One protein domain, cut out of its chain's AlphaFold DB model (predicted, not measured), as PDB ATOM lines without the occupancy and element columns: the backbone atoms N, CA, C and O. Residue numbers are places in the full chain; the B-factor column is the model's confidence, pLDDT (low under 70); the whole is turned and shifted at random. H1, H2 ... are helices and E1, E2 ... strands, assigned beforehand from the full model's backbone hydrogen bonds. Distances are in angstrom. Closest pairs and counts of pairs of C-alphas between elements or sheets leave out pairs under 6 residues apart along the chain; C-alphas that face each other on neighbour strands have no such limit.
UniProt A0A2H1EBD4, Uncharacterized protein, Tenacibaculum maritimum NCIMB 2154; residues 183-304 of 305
ATOM      1  N   THR A 183      37.445  20.445 -59.317       60.38
ATOM      2  CA  THR A 183      36.014  20.194 -59.472       60.38
ATOM      3  C   THR A 183      35.288  21.371 -58.831       60.38
ATOM      4  O   THR A 183      35.484  21.617 -57.642       60.38
ATOM      5  N   LYS A 184      34.469  22.108 -59.595       71.62
ATOM      6  CA  LYS A 184      33.708  23.247 -59.058       71.62
ATOM      7  C   LYS A 184      32.929  22.804 -57.815       71.62
ATOM      8  O   LYS A 184      32.173  21.830 -57.884       71.62
ATOM      9  N   VAL A 185      33.113  23.513 -56.705       77.44
ATOM     10  CA  VAL A 185      32.318  23.339 -55.487       77.44
ATOM     11  C   VAL A 185      31.385  24.530 -55.305       77.44
ATOM     12  O   VAL A 185      31.792  25.671 -55.509       77.44
ATOM     13  N   ASN A 186      30.151  24.246 -54.904       83.94
ATOM     14  CA  ASN A 186      29.281  25.226 -54.258       83.94
ATOM     15  C   ASN A 186      29.558  25.195 -52.744       83.94
ATOM     16  O   ASN A 186      30.286  24.320 -52.279       83.94
ATOM     17  N   TYR A 187      28.956  26.091 -51.965       85.56
ATOM     18  CA  TYR A 187      29.017  26.060 -50.499       85.56
ATOM     19  C   TYR A 187      27.600  26.175 -49.922       85.56
ATOM     20  O   TYR A 187      26.774  26.903 -50.473       85.56
ATOM     21  N   LYS A 188      27.311  25.460 -48.828       85.88
ATOM     22  CA  LYS A 188      26.135  25.691 -47.973       85.88
ATOM     23  C   LYS A 188      26.635  26.114 -46.595       85.88
ATOM     24  O   LYS A 188      27.475  25.432 -46.011       85.88
ATOM     25  N   ILE A 189      26.125  27.239 -46.108       86.50
ATOM     26  CA  ILE A 189      26.405  27.746 -44.763       86.50
ATOM     27  C   ILE A 189      25.553  26.964 -43.758       86.50
ATOM     28  O   ILE A 189      24.394  26.648 -44.036       86.50
ATOM     29  N   PHE A 190      26.135  26.659 -42.601       84.00
ATOM     30  CA  PHE A 190      25.437  26.096 -41.451       84.00
ATOM     31  C   PHE A 190      25.752  26.898 -40.192       84.00
ATOM     32  O   PHE A 190      26.911  26.984 -39.783       84.00
ATOM     33  N   GLU A 191      24.709  27.432 -39.568       84.81
ATOM     34  CA  GLU A 191      24.766  28.066 -38.252       84.81
ATOM     35  C   GLU A 191      25.027  26.993 -37.182       84.81
ATOM     36  O   GLU A 191      24.311  25.989 -37.086       84.81
ATOM     37  N   LEU A 192      26.072  27.184 -36.374       84.38
ATOM     38  CA  LEU A 192      26.425  26.291 -35.275       84.38
ATOM     39  C   LEU A 192      26.554  27.071 -33.968       84.38
ATOM     40  O   LEU A 192      27.369  27.980 -33.838       84.38
ATOM     41  N   ASN A 193      25.769  26.669 -32.973       82.75
ATOM     42  CA  ASN A 193      25.751  27.306 -31.663       82.75
ATOM     43  C   ASN A 193      26.748  26.626 -30.703       82.75
ATOM     44  O   ASN A 193      26.506  25.541 -30.168       82.75
ATOM     45  N   ILE A 194      27.890  27.283 -30.487       78.81
ATOM     46  CA  ILE A 194      28.982  26.864 -29.600       78.81
ATOM     47  C   ILE A 194      28.891  27.663 -28.291       78.81
ATOM     48  O   ILE A 194      29.480  28.731 -28.107       78.81
ATOM     49  N   GLY A 195      28.115  27.129 -27.344       77.06
ATOM     50  CA  GLY A 195      27.897  27.745 -26.033       77.06
ATOM     51  C   GLY A 195      27.018  28.992 -26.130       77.06
ATOM     52  O   GLY A 195      25.810  28.873 -26.286       77.06
ATOM     53  N   LYS A 196      27.626  30.181 -26.019       78.56
ATOM     54  CA  LYS A 196      26.962  31.490 -26.208       78.56
ATOM     55  C   LYS A 196      27.390  32.205 -27.500       78.56
ATOM     56  O   LYS A 196      27.171  33.405 -27.625       78.56
ATOM     57  N   ARG A 197      28.069  31.510 -28.418       82.12
ATOM     58  CA  ARG A 197      28.489  32.053 -29.716       82.12
ATOM     59  C   ARG A 197      27.852  31.264 -30.846       82.12
ATOM     60  O   ARG A 197      27.939  30.040 -30.868       82.12
ATOM     61  N   GLU A 198      27.282  31.991 -31.786       85.75
ATOM     62  CA  GLU A 198      26.894  31.489 -33.094       85.75
ATOM     63  C   GLU A 198      28.077  31.647 -34.055       85.75
ATOM     64  O   GLU A 198      28.789  32.652 -34.003       85.75
ATOM     65  N   ILE A 199      28.322  30.639 -34.890       89.69
ATOM     66  CA  ILE A 199      29.341  30.665 -35.945       89.69
ATOM     67  C   ILE A 199      28.776  30.070 -37.235       89.69
ATOM     68  O   ILE A 199      27.887  29.219 -37.195       89.69
ATOM     69  N   ASN A 200      29.335  30.477 -38.372       88.50
ATOM     70  CA  ASN A 200      28.912  30.020 -39.693       88.50
ATOM     71  C   ASN A 200      29.951  29.073 -40.296       88.50
ATOM     72  O   ASN A 200      31.089  29.463 -40.543       88.50
ATOM     73  N   LEU A 201      29.558  27.823 -40.547       87.50
ATOM     74  CA  LEU A 201      30.404  26.812 -41.180       87.50
ATOM     75  C   LEU A 201      30.094  26.711 -42.675       87.50
ATOM     76  O   LEU A 201      29.033  26.225 -43.069       87.50
ATOM     77  N   GLU A 202      31.038  27.131 -43.517       87.81
ATOM     78  CA  GLU A 202      30.968  26.937 -44.969       87.81
ATOM     79  C   GLU A 202      31.282  25.484 -45.349       87.81
ATOM     80  O   GLU A 202      32.446  25.091 -45.451       87.81
ATOM     81  N   ILE A 203      30.256  24.666 -45.589       84.12
ATOM     82  CA  ILE A 203      30.447  23.284 -46.042       84.12
ATOM     83  C   ILE A 203      30.446  23.251 -47.584       84.12
ATOM     84  O   ILE A 203      29.421  23.564 -48.197       84.12
ATOM     85  N   PRO A 204      31.567  22.881 -48.239       80.56
ATOM     86  CA  PRO A 204      31.640  22.780 -49.694       80.56
ATOM     87  C   PRO A 204      30.807  21.609 -50.227       80.56
ATOM     88  O   PRO A 204      30.600  20.618 -49.539       80.56
ATOM     89  N   ILE A 205      30.362  21.687 -51.479       81.19
ATOM     90  CA  ILE A 205      29.545  20.670 -52.153       81.19
ATOM     91  C   ILE A 205      30.095  20.460 -53.574       81.19
ATOM     92  O   ILE A 205      30.000  21.380 -54.389       81.19
ATOM     93  N   PRO A 206      30.665  19.288 -53.917       76.56
ATOM     94  CA  PRO A 206      31.168  19.021 -55.265       76.56
ATOM     95  C   PRO A 206      30.053  19.000 -56.315       76.56
ATOM     96  O   PRO A 206      28.995  18.411 -56.102       76.56
ATOM     97  N   SER A 207      30.314  19.592 -57.484       70.25
ATOM     98  CA  SER A 207      29.388  19.560 -58.627       70.25
ATOM     99  C   SER A 207      28.972  18.126 -58.982       70.25
ATOM    100  O   SER A 207      29.821  17.244 -59.108       70.25
ATOM    101  N   GLY A 208      27.664  17.908 -59.158       68.50
ATOM    102  CA  GLY A 208      27.064  16.582 -59.351       68.50
ATOM    103  C   GLY A 208      26.626  15.872 -58.061       68.50
ATOM    104  O   GLY A 208      26.221  14.714 -58.129       68.50
ATOM    105  N   TYR A 209      26.694  16.535 -56.898       69.94
ATOM    106  CA  TYR A 209      26.169  16.032 -55.625       69.94
ATOM    107  C   TYR A 209      25.158  17.011 -55.016       69.94
ATOM    108  O   TYR A 209      25.491  17.816 -54.154       69.94
ATOM    109  N   ASP A 210      23.890  16.901 -55.413       63.25
ATOM    110  CA  ASP A 210      22.831  17.869 -55.062       63.25
ATOM    111  C   ASP A 210      22.436  17.884 -53.570       63.25
ATOM    112  O   ASP A 210      21.589  18.670 -53.147       63.25
ATOM    113  N   LYS A 211      22.969  16.953 -52.766       63.06
ATOM    114  CA  LYS A 211      22.573  16.737 -51.368       63.06
ATOM    115  C   LYS A 211      23.767  16.307 -50.513       63.06
ATOM    116  O   LYS A 211      24.377  15.268 -50.773       63.06
ATOM    117  N   LEU A 212      24.019  17.053 -49.441       65.88
ATOM    118  CA  LEU A 212      25.034  16.773 -48.418       65.88
ATOM    119  C   LEU A 212      24.778  15.473 -47.623       65.88
ATOM    120  O   LEU A 212      23.698  14.875 -47.738       65.88
ATOM    121  N   PRO A 213      25.754  14.983 -46.831       65.94
ATOM    122  CA  PRO A 213      25.551  13.858 -45.922       65.94
ATOM    123  C   PRO A 213      24.323  14.020 -45.016       65.94
ATOM    124  O   PRO A 213      23.994  15.128 -44.608       65.94
ATOM    125  N   LYS A 214      23.618  12.912 -44.730       65.50
ATOM    126  CA  LYS A 214      22.420  12.945 -43.862       65.50
ATOM    127  C   LYS A 214      22.785  13.267 -42.414       65.50
ATOM    128  O   LYS A 214      22.042  13.964 -41.736       65.50
ATOM    129  N   ASN A 215      23.927  12.741 -41.978       70.75
ATOM    130  CA  ASN A 215      24.516  12.989 -40.677       70.75
ATOM    131  C   ASN A 215      25.782  13.815 -40.923       70.75
ATOM    132  O   ASN A 215      26.715  13.322 -41.560       70.75
ATOM    133  N   ILE A 216      25.793  15.063 -40.455       80.56
ATOM    134  CA  ILE A 216      26.990  15.904 -40.391       80.56
ATOM    135  C   ILE A 216      27.229  16.220 -38.918       80.56
ATOM    136  O   ILE A 216      26.313  16.608 -38.190       80.56
ATOM    137  N   GLU A 217      28.461  16.024 -38.467       83.31
ATOM    138  CA  GLU A 217      28.832  16.142 -37.065       83.31
ATOM    139  C   GLU A 217      30.106  16.980 -36.950       83.31
ATOM    140  O   GLU A 217      31.111  16.694 -37.599       83.31
ATOM    141  N   ALA A 218      30.051  18.035 -36.138       86.44
ATOM    142  CA  ALA A 218      31.185  18.901 -35.848       86.44
ATOM    143  C   ALA A 218      31.723  18.601 -34.446       86.44
ATOM    144  O   ALA A 218      30.958  18.459 -33.491       86.44
ATOM    145  N   TYR A 219      33.041  18.532 -34.319       86.31
ATOM    146  CA  TYR A 219      33.753  18.270 -33.073       86.31
ATOM    147  C   TYR A 219      34.672  19.450 -32.777       86.31
ATOM    148  O   TYR A 219      35.464  19.839 -33.639       86.31
ATOM    149  N   LYS A 220      34.604  20.007 -31.560       91.62
ATOM    150  CA  LYS A 220      35.625  20.960 -31.107       91.62
ATOM    151  C   LYS A 220      36.828  20.186 -30.575       91.62
ATOM    152  O   LYS A 220      36.756  19.611 -29.491       91.62
ATOM    153  N   LEU A 221      37.913  20.194 -31.341       85.94
ATOM    154  CA  LEU A 221      39.166  19.514 -31.022       85.94
ATOM    155  C   LEU A 221      40.211  20.524 -30.536       85.94
ATOM    156  O   LEU A 221      40.103  21.720 -30.817       85.94
ATOM    157  N   ASN A 222      41.214  20.047 -29.800       87.44
ATOM    158  CA  ASN A 222      42.323  20.861 -29.299       87.44
ATOM    159  C   ASN A 222      43.652  20.181 -29.630       87.44
ATOM    160  O   ASN A 222      43.834  19.017 -29.276       87.44
ATOM    161  N   GLY A 223      44.557  20.906 -30.286       82.00
ATOM    162  CA  GLY A 223      45.982  20.580 -30.344       82.00
ATOM    163  C   GLY A 223      46.794  21.527 -29.459       82.00
ATOM    164  O   GLY A 223      46.248  22.497 -28.921       82.00
ATOM    165  N   ASP A 224      48.095  21.276 -29.347       77.19
ATOM    166  CA  ASP A 224      49.026  22.046 -28.509       77.19
ATOM    167  C   ASP A 224      49.053  23.544 -28.850       77.19
ATOM    168  O   ASP A 224      49.246  24.388 -27.976       77.19
ATOM    169  N   SER A 225      48.834  23.889 -30.123       82.44
ATOM    170  CA  SER A 225      48.834  25.272 -30.623       82.44
ATOM    171  C   SER A 225      47.431  25.888 -30.747       82.44
ATOM    172  O   SER A 225      47.306  27.026 -31.196       82.44
ATOM    173  N   GLY A 226      46.367  25.179 -30.345       90.25
ATOM    174  CA  GLY A 226      45.029  25.765 -30.205       90.25
ATOM    175  C   GLY A 226      43.847  24.845 -30.520       90.25
ATOM    176  O   GLY A 226      43.984  23.701 -30.953       90.25
ATOM    177  N   SER A 227      42.639  25.379 -30.316       91.88
ATOM    178  CA  SER A 227      41.388  24.716 -30.702       91.88
ATOM    179  C   SER A 227      41.064  24.893 -32.189       91.88
ATOM    180  O   SER A 227      41.334  25.941 -32.775       91.88
ATOM    181  N   PHE A 228      40.352  23.922 -32.757       92.19
ATOM    182  CA  PHE A 228      39.752  23.998 -34.091       92.19
ATOM    183  C   PHE A 228      38.457  23.178 -34.158       92.19
ATOM    184  O   PHE A 228      38.080  22.491 -33.204       92.19
ATOM    185  N   LEU A 229      37.752  23.264 -35.284       90.69
ATOM    186  CA  LEU A 229      36.526  22.514 -35.539       90.69
ATOM    187  C   LEU A 229      36.772  21.494 -36.647       90.69
ATOM    188  O   LEU A 229      37.100  21.849 -37.780       90.69
ATOM    189  N   PHE A 230      36.602  20.217 -36.320       87.00
ATOM    190  CA  PHE A 230      36.662  19.130 -37.286       87.00
ATOM    191  C   PHE A 230      35.245  18.679 -37.626       87.00
ATOM    192  O   PHE A 230      34.489  18.283 -36.738       87.00
ATOM    193  N   VAL A 231      34.873  18.768 -38.901       84.62
ATOM    194  CA  VAL A 231      33.527  18.433 -39.374       84.62
ATOM    195  C   VAL A 231      33.617  17.188 -40.240       84.62
ATOM    196  O   VAL A 231      34.422  17.128 -41.167       84.62
ATOM    197  N   ILE A 232      32.790  16.192 -39.940       82.12
ATOM    198  CA  ILE A 232      32.711  14.921 -40.663       82.12
ATOM    199  C   ILE A 232      31.275  14.680 -41.130       82.12
ATOM    200  O   ILE A 232      30.316  15.056 -40.454       82.12
ATOM    201  N   GLY A 233      31.111  14.052 -42.291       74.31
ATOM    202  CA  GLY A 233      29.802  13.620 -42.767       74.31
ATOM    203  C   GLY A 233      29.898  12.406 -43.679       74.31
ATOM    204  O   GLY A 233      30.670  12.397 -44.639       74.31
ATOM    205  N   GLU A 234      29.088  11.387 -43.403       66.31
ATOM    206  CA  GLU A 234      29.067  10.137 -44.167       66.31
ATOM    207  C   GLU A 234      27.662   9.797 -44.688       66.31
ATOM    208  O   GLU A 234      26.623  10.254 -44.195       66.31
ATOM    209  N   ARG A 235      27.649   9.002 -45.756       59.19
ATOM    210  CA  ARG A 235      26.472   8.388 -46.360       59.19
ATOM    211  C   ARG A 235      26.820   6.948 -46.690       59.19
ATOM    212  O   ARG A 235      27.696   6.702 -47.515       59.19
ATOM    213  N   GLU A 236      26.086   6.022 -46.097       54.75
ATOM    214  CA  GLU A 236      26.224   4.583 -46.311       54.75
ATOM    215  C   GLU A 236      25.688   4.180 -47.701       54.75
ATOM    216  O   GLU A 236      24.594   3.638 -47.840       54.75
ATOM    217  N   CYS A 237      26.435   4.491 -48.768       53.72
ATOM    218  CA  CYS A 237      26.206   3.931 -50.103       53.72
ATOM    219  C   CYS A 237      27.488   3.890 -50.953       53.72
ATOM    220  O   CYS A 237      28.355   4.758 -50.843       53.72
ATOM    221  N   ASP A 238      27.612   2.910 -51.850       47.03
ATOM    222  CA  ASP A 238      28.668   2.937 -52.869       47.03
ATOM    223  C   ASP A 238      28.401   4.091 -53.858       47.03
ATOM    224  O   ASP A 238      27.282   4.301 -54.322       47.03
ATOM    225  N   GLY A 239      29.436   4.873 -54.168       51.69
ATOM    226  CA  GLY A 239      29.342   6.118 -54.939       51.69
ATOM    227  C   GLY A 239      28.955   7.361 -54.124       51.69
ATOM    228  O   GLY A 239      29.124   8.477 -54.629       51.69
ATOM    229  N   CYS A 240      28.502   7.204 -52.875       61.38
ATOM    230  CA  CYS A 240      28.238   8.332 -51.987       61.38
ATOM    231  C   CYS A 240      29.536   9.036 -51.532       61.38
ATOM    232  O   CYS A 240      30.582   8.391 -51.408       61.38
ATOM    233  N   PRO A 241      29.473  10.353 -51.248       59.53
ATOM    234  CA  PRO A 241      30.587  11.098 -50.683       59.53
ATOM    235  C   PRO A 241      30.710  10.891 -49.168       59.53
ATOM    236  O   PRO A 241      29.795  11.216 -48.410       59.53
ATOM    237  N   PHE A 242      31.885  10.432 -48.746       71.31
ATOM    238  CA  PHE A 242      32.455  10.697 -47.431       71.31
ATOM    239  C   PHE A 242      33.115  12.084 -47.446       71.31
ATOM    240  O   PHE A 242      33.799  12.447 -48.411       71.31
ATOM    241  N   PHE A 243      32.920  12.851 -46.378       78.25
ATOM    242  CA  PHE A 243      33.374  14.229 -46.243       78.25
ATOM    243  C   PHE A 243      34.106  14.453 -44.924       78.25
ATOM    244  O   PHE A 243      33.616  14.051 -43.869       78.25
ATOM    245  N   VAL A 244      35.220  15.182 -44.996       82.88
ATOM    246  CA  VAL A 244      35.819  15.871 -43.847       82.88
ATOM    247  C   VAL A 244      36.208  17.302 -44.216       82.88
ATOM    248  O   VAL A 244      36.750  17.532 -45.303       82.88
ATOM    249  N   SER A 245      36.010  18.243 -43.294       84.56
ATOM    250  CA  SER A 245      36.618  19.577 -43.321       84.56
ATOM    251  C   SER A 245      37.211  19.967 -41.972       84.56
ATOM    252  O   SER A 245      36.976  19.344 -40.934       84.56
ATOM    253  N   THR A 246      38.048  20.996 -42.000       87.31
ATOM    254  CA  THR A 246      38.696  21.577 -40.828       87.31
ATOM    255  C   THR A 246      38.509  23.083 -40.892       87.31
ATOM    256  O   THR A 246      38.821  23.698 -41.914       87.31
ATOM    257  N   HIS A 247      37.979  23.656 -39.816       90.50
ATOM    258  CA  HIS A 247      37.705  25.081 -39.684       90.50
ATOM    259  C   HIS A 247      38.407  25.646 -38.446       90.50
ATOM    260  O   HIS A 247      38.645  24.914 -37.481       90.50
ATOM    261  N   ASN A 248      38.702  26.947 -38.442       91.62
ATOM    262  CA  ASN A 248      39.121  27.634 -37.217       91.62
ATOM    263  C   ASN A 248      37.934  27.736 -36.216       91.62
ATOM    264  O   ASN A 248      36.809  27.327 -36.515       91.62
ATOM    265  N   THR A 249      38.146  28.284 -35.015       88.19
ATOM    266  CA  THR A 249      37.071  28.455 -34.009       88.19
ATOM    267  C   THR A 249      36.029  29.535 -34.329       88.19
ATOM    268  O   THR A 249      35.094  29.713 -33.552       88.19
ATOM    269  N   GLU A 250      36.190  30.256 -35.433       89.81
ATOM    270  CA  GLU A 250      35.314  31.342 -35.897       89.81
ATOM    271  C   GLU A 250      34.434  30.890 -37.080       89.81
ATOM    272  O   GLU A 250      33.428  31.529 -37.378       89.81
ATOM    273  N   GLY A 251      34.770  29.752 -37.706       88.44
ATOM    274  CA  GLY A 251      34.035  29.125 -38.808       88.44
ATOM    275  C   GLY A 251      34.785  29.080 -40.146       88.44
ATOM    276  O   GLY A 251      34.349  28.384 -41.065       88.44
ATOM    277  N   GLU A 252      35.938  29.750 -40.261       90.94
ATOM    278  CA  GLU A 252      36.720  29.851 -41.504       90.94
ATOM    279  C   GLU A 252      37.186  28.472 -42.002       90.94
ATOM    280  O   GLU A 252      37.824  27.720 -41.264       90.94
ATOM    281  N   LEU A 253      36.904  28.140 -43.268       90.31
ATOM    282  CA  LEU A 253      37.241  26.853 -43.887       90.31
ATOM    283  C   LEU A 253      38.728  26.757 -44.294       90.31
ATOM    284  O   LEU A 253      39.130  27.181 -45.387       90.31
ATOM    285  N   LEU A 254      39.520  26.095 -43.446       85.06
ATOM    286  CA  LEU A 254      40.965  25.893 -43.615       85.06
ATOM    287  C   LEU A 254      41.295  24.777 -44.621       85.06
ATOM    288  O   LEU A 254      42.181  24.934 -45.467       85.06
ATOM    289  N   SER A 255      40.589  23.644 -44.554       84.88
ATOM    290  CA  SER A 255      40.758  22.536 -45.507       84.88
ATOM    291  C   SER A 255      39.521  21.648 -45.638       84.88
ATOM    292  O   SER A 255      38.673  21.598 -44.749       84.88
ATOM    293  N   TYR A 256      39.427  20.909 -46.748       80.81
ATOM    294  CA  TYR A 256      38.441  19.840 -46.923       80.81
ATOM    295  C   TYR A 256      38.924  18.719 -47.848       80.81
ATOM    296  O   TYR A 256      39.772  18.923 -48.719       80.81
ATOM    297  N   SER A 257      38.319  17.539 -47.698       78.88
ATOM    298  CA  SER A 257      38.501  16.370 -48.564       78.88
ATOM    299  C   SER A 257      37.169  15.645 -48.770       78.88
ATOM    300  O   SER A 257      36.614  15.075 -47.831       78.88
ATOM    301  N   TYR A 258      36.717  15.586 -50.022       75.25
ATOM    302  CA  TYR A 258      35.613  14.739 -50.473       75.25
ATOM    303  C   TYR A 258      36.132  13.460 -51.128       75.25
ATOM    304  O   TYR A 258      36.890  13.520 -52.100       75.25
ATOM    305  N   GLN A 259      35.680  12.303 -50.641       74.00
ATOM    306  CA  GLN A 259      36.061  10.984 -51.152       74.00
ATOM    307  C   GLN A 259      34.827  10.137 -51.452       74.00
ATOM    308  O   GLN A 259      33.893  10.115 -50.662       74.00
ATOM    309  N   ILE A 260      34.839   9.386 -52.553       65.88
ATOM    310  CA  ILE A 260      33.797   8.392 -52.852       65.88
ATOM    311  C   ILE A 260      34.377   6.987 -52.810       65.88
ATOM    312  O   ILE A 260      35.498   6.762 -53.273       65.88
ATOM    313  N   LYS A 261      33.603   6.029 -52.303       60.88
ATOM    314  CA  LYS A 261      33.900   4.603 -52.462       60.88
ATOM    315  C   LYS A 261      33.366   4.144 -53.821       60.88
ATOM    316  O   LYS A 261      32.180   4.293 -54.092       60.88
ATOM    317  N   LYS A 262      34.222   3.611 -54.696       57.91
ATOM    318  CA  LYS A 262      33.828   3.059 -56.001       57.91
ATOM    319  C   LYS A 262      34.619   1.789 -56.291       57.91
ATOM    320  O   LYS A 262      35.843   1.824 -56.343       57.91
ATOM    321  N   SER A 263      33.911   0.675 -56.491       56.53
ATOM    322  CA  SER A 263      34.517  -0.645 -56.743       56.53
ATOM    323  C   SER A 263      35.521  -1.069 -55.654       56.53
ATOM    324  O   SER A 263      36.566  -1.634 -55.951       56.53
ATOM    325  N   GLY A 264      35.215  -0.753 -54.389       51.56
ATOM    326  CA  GLY A 264      36.070  -1.022 -53.225       51.56
ATOM    327  C   GLY A 264      37.134   0.046 -52.926       51.56
ATOM    328  O   GLY A 264      37.537   0.180 -51.775       51.56
ATOM    329  N   GLU A 265      37.547   0.856 -53.902       49.19
ATOM    330  CA  GLU A 265      38.541   1.922 -53.700       49.19
ATOM    331  C   GLU A 265      37.898   3.225 -53.199       49.19
ATOM    332  O   GLU A 265      36.882   3.664 -53.742       49.19
ATOM    333  N   ARG A 266      38.526   3.910 -52.231       58.09
ATOM    334  CA  ARG A 266      38.236   5.328 -51.941       58.09
ATOM    335  C   ARG A 266      38.993   6.219 -52.933       58.09
ATOM    336  O   ARG A 266      40.192   6.043 -53.135       58.09
ATOM    337  N   ARG A 267      38.304   7.180 -53.554       63.38
ATOM    338  CA  ARG A 267      38.869   8.123 -54.536       63.38
ATOM    339  C   ARG A 267      38.469   9.560 -54.201       63.38
ATOM    340  O   ARG A 267      37.282   9.837 -54.044       63.38
ATOM    341  N   ILE A 268      39.445  10.468 -54.122       71.00
ATOM    342  CA  ILE A 268      39.210  11.907 -53.900       71.00
ATOM    343  C   ILE A 268      38.522  12.508 -55.138       71.00
ATOM    344  O   ILE A 268      38.948  12.251 -56.268       71.00
ATOM    345  N   ILE A 269      37.473  13.307 -54.926       72.00
ATOM    346  CA  ILE A 269      36.720  13.995 -55.994       72.00
ATOM    347  C   ILE A 269      36.832  15.525 -55.940       72.00
ATOM    348  O   ILE A 269      36.729  16.168 -56.985       72.00
ATOM    349  N   ALA A 270      37.079  16.094 -54.757       72.56
ATOM    350  CA  ALA A 270      37.380  17.509 -54.537       72.56
ATOM    351  C   ALA A 270      38.144  17.676 -53.210       72.56
ATOM    352  O   ALA A 270      37.898  16.931 -52.258       72.56
ATOM    353  N   SER A 271      39.048  18.653 -53.132       76.31
ATOM    354  CA  SER A 271      39.803  18.974 -51.913       76.31
ATOM    355  C   SER A 271      40.410  20.375 -51.986       76.31
ATOM    356  O   SER A 271      40.885  20.767 -53.049       76.31
ATOM    357  N   LYS A 272      40.476  21.085 -50.853       79.00
ATOM    358  CA  LYS A 272      41.214  22.352 -50.677       79.00
ATOM    359  C   LYS A 272      42.105  22.228 -49.444       79.00
ATOM    360  O   LYS A 272      41.682  21.664 -48.436       79.00
ATOM    361  N   GLY A 273      43.316  22.778 -49.514       71.06
ATOM    362  CA  GLY A 273      44.305  22.661 -48.441       71.06
ATOM    363  C   GLY A 273      44.838  21.231 -48.274       71.06
ATOM    364  O   GLY A 273      44.595  20.348 -49.096       71.06
ATOM    365  N   LYS A 274      45.597  21.003 -47.200       69.75
ATOM    366  CA  LYS A 274      46.117  19.682 -46.821       69.75
ATOM    367  C   LYS A 274      45.872  19.487 -45.334       69.75
ATOM    368  O   LYS A 274      46.527  20.158 -44.547       69.75
ATOM    369  N   ASN A 275      44.984  18.563 -44.960       66.69
ATOM    370  CA  ASN A 275      44.654  18.303 -43.553       66.69
ATOM    371  C   ASN A 275      45.910  18.090 -42.694       66.69
ATOM    372  O   ASN A 275      46.025  18.721 -41.657       66.69
ATOM    373  N   LEU A 276      46.893  17.321 -43.182       62.31
ATOM    374  CA  LEU A 276      48.185  17.130 -42.510       62.31
ATOM    375  C   LEU A 276      48.866  18.463 -42.136       62.31
ATOM    376  O   LEU A 276      49.208  18.651 -40.981       62.31
ATOM    377  N   VAL A 277      48.955  19.419 -43.067       70.19
ATOM    378  CA  VAL A 277      49.590  20.736 -42.840       70.19
ATOM    379  C   VAL A 277      48.758  21.635 -41.917       70.19
ATOM    380  O   VAL A 277      49.297  22.520 -41.260       70.19
ATOM    381  N   ILE A 278      47.438  21.434 -41.850       71.06
ATOM    382  CA  ILE A 278      46.590  22.124 -40.866       71.06
ATOM    383  C   ILE A 278      46.778  21.506 -39.475       71.06
ATOM    384  O   ILE A 278      46.901  22.238 -38.502       71.06
ATOM    385  N   PHE A 279      46.863  20.181 -39.371       78.31
ATOM    386  CA  PHE A 279      47.051  19.477 -38.101       78.31
ATOM    387  C   PHE A 279      48.457  19.716 -37.518       78.31
ATOM    388  O   PHE A 279      48.574  20.055 -36.344       78.31
ATOM    389  N   GLU A 280      49.497  19.712 -38.360       75.19
ATOM    390  CA  GLU A 280      50.856  20.169 -38.022       75.19
ATOM    391  C   GLU A 280      50.846  21.593 -37.430       75.19
ATOM    392  O   GLU A 280      51.458  21.835 -36.395       75.19
ATOM    393  N   LYS A 281      50.094  22.533 -38.030       78.25
ATOM    394  CA  LYS A 281      49.948  23.911 -37.516       78.25
ATOM    395  C   LYS A 281      49.216  24.014 -36.178       78.25
ATOM    396  O   LYS A 281      49.452  24.974 -35.451       78.25
ATOM    397  N   TYR A 282      48.312  23.085 -35.874       78.88
ATOM    398  CA  TYR A 282      47.609  23.050 -34.590       78.88
ATOM    399  C   TYR A 282      48.370  22.279 -33.507       78.88
ATOM    400  O   TYR A 282      47.943  22.316 -32.357       78.88
ATOM    401  N   GLY A 283      49.482  21.611 -33.838       76.62
ATOM    402  CA  GLY A 283      50.157  20.698 -32.915       76.62
ATOM    403  C   GLY A 283      49.231  19.546 -32.527       76.62
ATOM    404  O   GLY A 283      48.903  19.382 -31.356       76.62
ATOM    405  N   ILE A 284      48.707  18.822 -33.521       66.31
ATOM    406  CA  ILE A 284      47.855  17.650 -33.294       66.31
ATOM    407  C   ILE A 284      48.111  16.569 -34.343       66.31
ATOM    408  O   ILE A 284      48.299  16.845 -35.529       66.31
ATOM    409  N   THR A 285      48.048  15.314 -33.919       67.50
ATOM    410  CA  THR A 285      48.144  14.148 -34.796       67.50
ATOM    411  C   THR A 285      46.767  13.666 -35.264       67.50
ATOM    412  O   THR A 285      45.729  13.873 -34.629       67.50
ATOM    413  N   ASN A 286      46.742  12.902 -36.361       59.25
ATOM    414  CA  ASN A 286      45.531  12.189 -36.788       59.25
ATOM    415  C   ASN A 286      45.056  11.152 -35.742       59.25
ATOM    416  O   ASN A 286      43.876  10.798 -35.722       59.25
ATOM    417  N   GLN A 287      45.958  10.662 -34.881       52.03
ATOM    418  CA  GLN A 287      45.631   9.734 -33.798       52.03
ATOM    419  C   GLN A 287      44.874  10.456 -32.674       52.03
ATOM    420  O   GLN A 287      43.838   9.970 -32.226       52.03
ATOM    421  N   GLU A 288      45.332  11.635 -32.254       60.88
ATOM    422  CA  GLU A 288      44.671  12.432 -31.211       60.88
ATOM    423  C   GLU A 288      43.326  12.984 -31.666       60.88
ATOM    424  O   GLU A 288      42.392  13.007 -30.870       60.88
ATOM    425  N   ILE A 289      43.187  13.338 -32.947       67.44
ATOM    426  CA  ILE A 289      41.885  13.644 -33.555       67.44
ATOM    427  C   ILE A 289      40.914  12.477 -33.341       67.44
ATOM    428  O   ILE A 289      39.810  12.686 -32.841       67.44
ATOM    429  N   ASN A 290      41.333  11.243 -33.635       58.66
ATOM    430  CA  ASN A 290      40.489  10.060 -33.460       58.66
ATOM    431  C   ASN A 290      40.197   9.764 -31.973       58.66
ATOM    432  O   ASN A 290      39.057   9.473 -31.610       58.66
ATOM    433  N   ILE A 291      41.195   9.898 -31.090       59.28
ATOM    434  CA  ILE A 291      41.026   9.750 -29.632       59.28
ATOM    435  C   ILE A 291      40.023  10.779 -29.097       59.28
ATOM    436  O   ILE A 291      39.142  10.422 -28.317       59.28
ATOM    437  N   GLN A 292      40.119  12.039 -29.522       76.94
ATOM    438  CA  GLN A 292      39.205  13.099 -29.103       76.94
ATOM    439  C   GLN A 292      37.795  12.890 -29.674       76.94
ATOM    440  O   GLN A 292      36.832  12.980 -28.921       76.94
ATOM    441  N   MET A 293      37.643  12.527 -30.953       73.81
ATOM    442  CA  MET A 293      36.328  12.244 -31.552       73.81
ATOM    443  C   MET A 293      35.582  11.082 -30.875       73.81
ATOM    444  O   MET A 293      34.355  11.108 -30.803       73.81
ATOM    445  N   ASN A 294      36.305  10.087 -30.349       66.69
ATOM    446  CA  ASN A 294      35.724   8.958 -29.612       66.69
ATOM    447  C   ASN A 294      35.613   9.191 -28.091       66.69
ATOM    448  O   ASN A 294      35.055   8.358 -27.376       66.69
ATOM    449  N   ASN A 295      36.123  10.310 -27.567       64.06
ATOM    450  CA  ASN A 295      36.062  10.627 -26.144       64.06
ATOM    451  C   ASN A 295      34.705  11.275 -25.795       64.06
ATOM    452  O   ASN A 295      34.427  12.379 -26.266       64.06
ATOM    453  N   PRO A 296      33.877  10.680 -24.912       72.88
ATOM    454  CA  PRO A 296      32.552  11.213 -24.578       72.88
ATOM    455  C   PRO A 296      32.576  12.576 -23.861       72.88
ATOM    456  O   PRO A 296      31.521  13.180 -23.677       72.88
ATOM    457  N   LYS A 297      33.751  13.077 -23.449       77.88
ATOM    458  CA  LYS A 297      33.924  14.434 -22.901       77.88
ATOM    459  C   LYS A 297      34.093  15.517 -23.977       77.88
ATOM    460  O   LYS A 297      33.987  16.696 -23.653       77.88
ATOM    461  N   VAL A 298      34.387  15.152 -25.225       78.44
ATOM    462  CA  VAL A 298      34.597  16.111 -26.321       78.44
ATOM    463  C   VAL A 298      33.252  16.565 -26.876       78.44
ATOM    464  O   VAL A 298      32.368  15.759 -27.163       78.44
ATOM    465  N   THR A 299      33.072  17.882 -27.009       79.88
ATOM    466  CA  THR A 299      31.777  18.438 -27.407       79.88
ATOM    467  C   THR A 299      31.510  18.188 -28.888       79.88
ATOM    468  O   THR A 299      32.207  18.702 -29.768       79.88
ATOM    469  N   LYS A 300      30.471  17.388 -29.130       82.94
ATOM    470  CA  LYS A 300      29.989  16.954 -30.436       82.94
ATOM    471  C   LYS A 300      28.678  17.663 -30.766       82.94
ATOM    472  O   LYS A 300      27.685  17.506 -30.058       82.94
ATOM    473  N   TYR A 301      28.665  18.402 -31.867       85.12
ATOM    474  CA  TYR A 301      27.514  19.156 -32.347       85.12
ATOM    475  C   TYR A 301      26.924  18.465 -33.580       85.12
ATOM    476  O   TYR A 301      27.637  18.185 -34.546       85.12
ATOM    477  N   LYS A 302      25.617  18.181 -33.564       81.38
ATOM    478  CA  LYS A 302      24.909  17.599 -34.714       81.38
ATOM    479  C   LYS A 302      24.367  18.707 -35.607       81.38
ATOM    480  O   LYS A 302      23.486  19.454 -35.186       81.38
ATOM    481  N   ILE A 303      24.856  18.768 -36.839       74.19
ATOM    482  CA  ILE A 303      24.379  19.701 -37.857       74.19
ATOM    483  C   ILE A 303      23.172  19.056 -38.552       74.19
ATOM    484  O   ILE A 303      23.289  18.000 -39.177       74.19
ATOM    485  N   LYS A 304      21.993  19.672 -38.410       65.69
ATOM    486  CA  LYS A 304      20.780  19.299 -39.158       65.69
ATOM    487  C   LYS A 304      20.840  19.946 -40.548       65.69
ATOM    488  O   LYS A 304      21.348  21.058 -40.672       65.69
TER     489      LYS A 304
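What this domain is: This is residues 183 to 304 of the 305 residues of an uncharacterized protein of Tenacibaculum maritimum NCIMB 2154 (UniProt A0A2H1EBD4). A twisted six-stranded antiparallel sheet forms the middle of the domain, with two short helices, H1 and H2, over one face and the long two-stranded hairpin E1 and E2 crossing over the opposite face. The hairpin reaches from near the edge strand E7 to near the other edge strand E8. The printed part has 122 residues, with eight named strands and two named helices in the order E1 E2 E3 E4 E5 E6 E7 H1 H2 E8, and the class is mostly strand. The large sheet runs E7 E6 E5 E4 E3 E8, and E1 and E2 make a second antiparallel sheet of two strands. The whole is compact and rounded, with a radius of gyration of the C-alphas of 14.1 A and spans of 38 by 28 by 26 A.

Where its parts are: In the large sheet, E3 holds residues 215 to 223 and is 25.0 A long from first to last C-alpha, beginning at C-alpha 215 at (24.516, 12.989, -40.677). E4 is residues 226 to 234, 26.3 A, and E5 is residues 241 to 247, 19.2 A. E6 is residues 253 to 262, 26.9 A, and E7 is residues 265 to 272, 20.8 A, with a bend of 55 degrees at residue 269. E8, residues 300 to 303, spans 9.7 A and ends at C-alpha 303 at (24.379, 19.701, -37.857). The two-stranded sheet has E1, residues 185 to 194, 26.3 A, from C-alpha 185 at (32.318, 23.339, -55.487), and E2, residues 197 to 206, 28.8 A. Helix H1 is residues 275 to 282 and helix H2 is residues 286 to 293, each 10.6 A long.

How they stand to each other: E3 to E7 form a meander, each strand the antiparallel neighbour of the one before. E3 and E4 are a hairpin, with N 219 and O 230 within hydrogen-bond range at 2.8 A. E5 pairs with E4 through N 245 and O 231, 2.9 A, and with E6 through N 242 and O 259, 2.8 A. The edge strand E7 pairs with E6 through N 258 and O 270, 2.9 A. At the other edge, E8 is antiparallel to E3, with N 301 and O 218 2.8 A apart. From edge to edge the strands' lines turn by 96 degrees. H1 and H2 are on the same face of this sheet, an arrangement of two layers, helices on one face of a sheet. H1 has a height of 7.9 A over the sheet and lies over E5 and, only just, over E4, where 3 of its 8 C-alphas fall; it runs along the strands, at 22 degrees to E5 on the local plane. H2, at a height of 8.6 A, lies over E3 and runs across the strands, only just, at 62 degrees to E3 on the local plane. The two helices are close but not clearly touching, their closest C-alphas, of Phe 279 and Asn 286, 7.6 A apart, and their lines are about perpendicular at 76 degrees. In both helices every O i to N i+4 pair is within hydrogen-bond range. E1 and E2 are a hairpin, with N 190 and O 201 3.0 A apart. The closest C-alphas of E2 and E6 are those of Glu 202 and Leu 253, 6.4 A. Those of E1 and E8 are Leu 192 and Ile 303, 7.4 A. E1 and E2 are both apart from H1 and H2.

The domain as a whole: The C-alphas farthest apart are those of Lys 196 and Ser 263, 45.0 A. The printed part has no cut, and no link is long. Mean pLDDT of the printed part is 75.2; among the residues under 70 are 208 to 214, 234 to 241, 260 to 267 and 284 to 291.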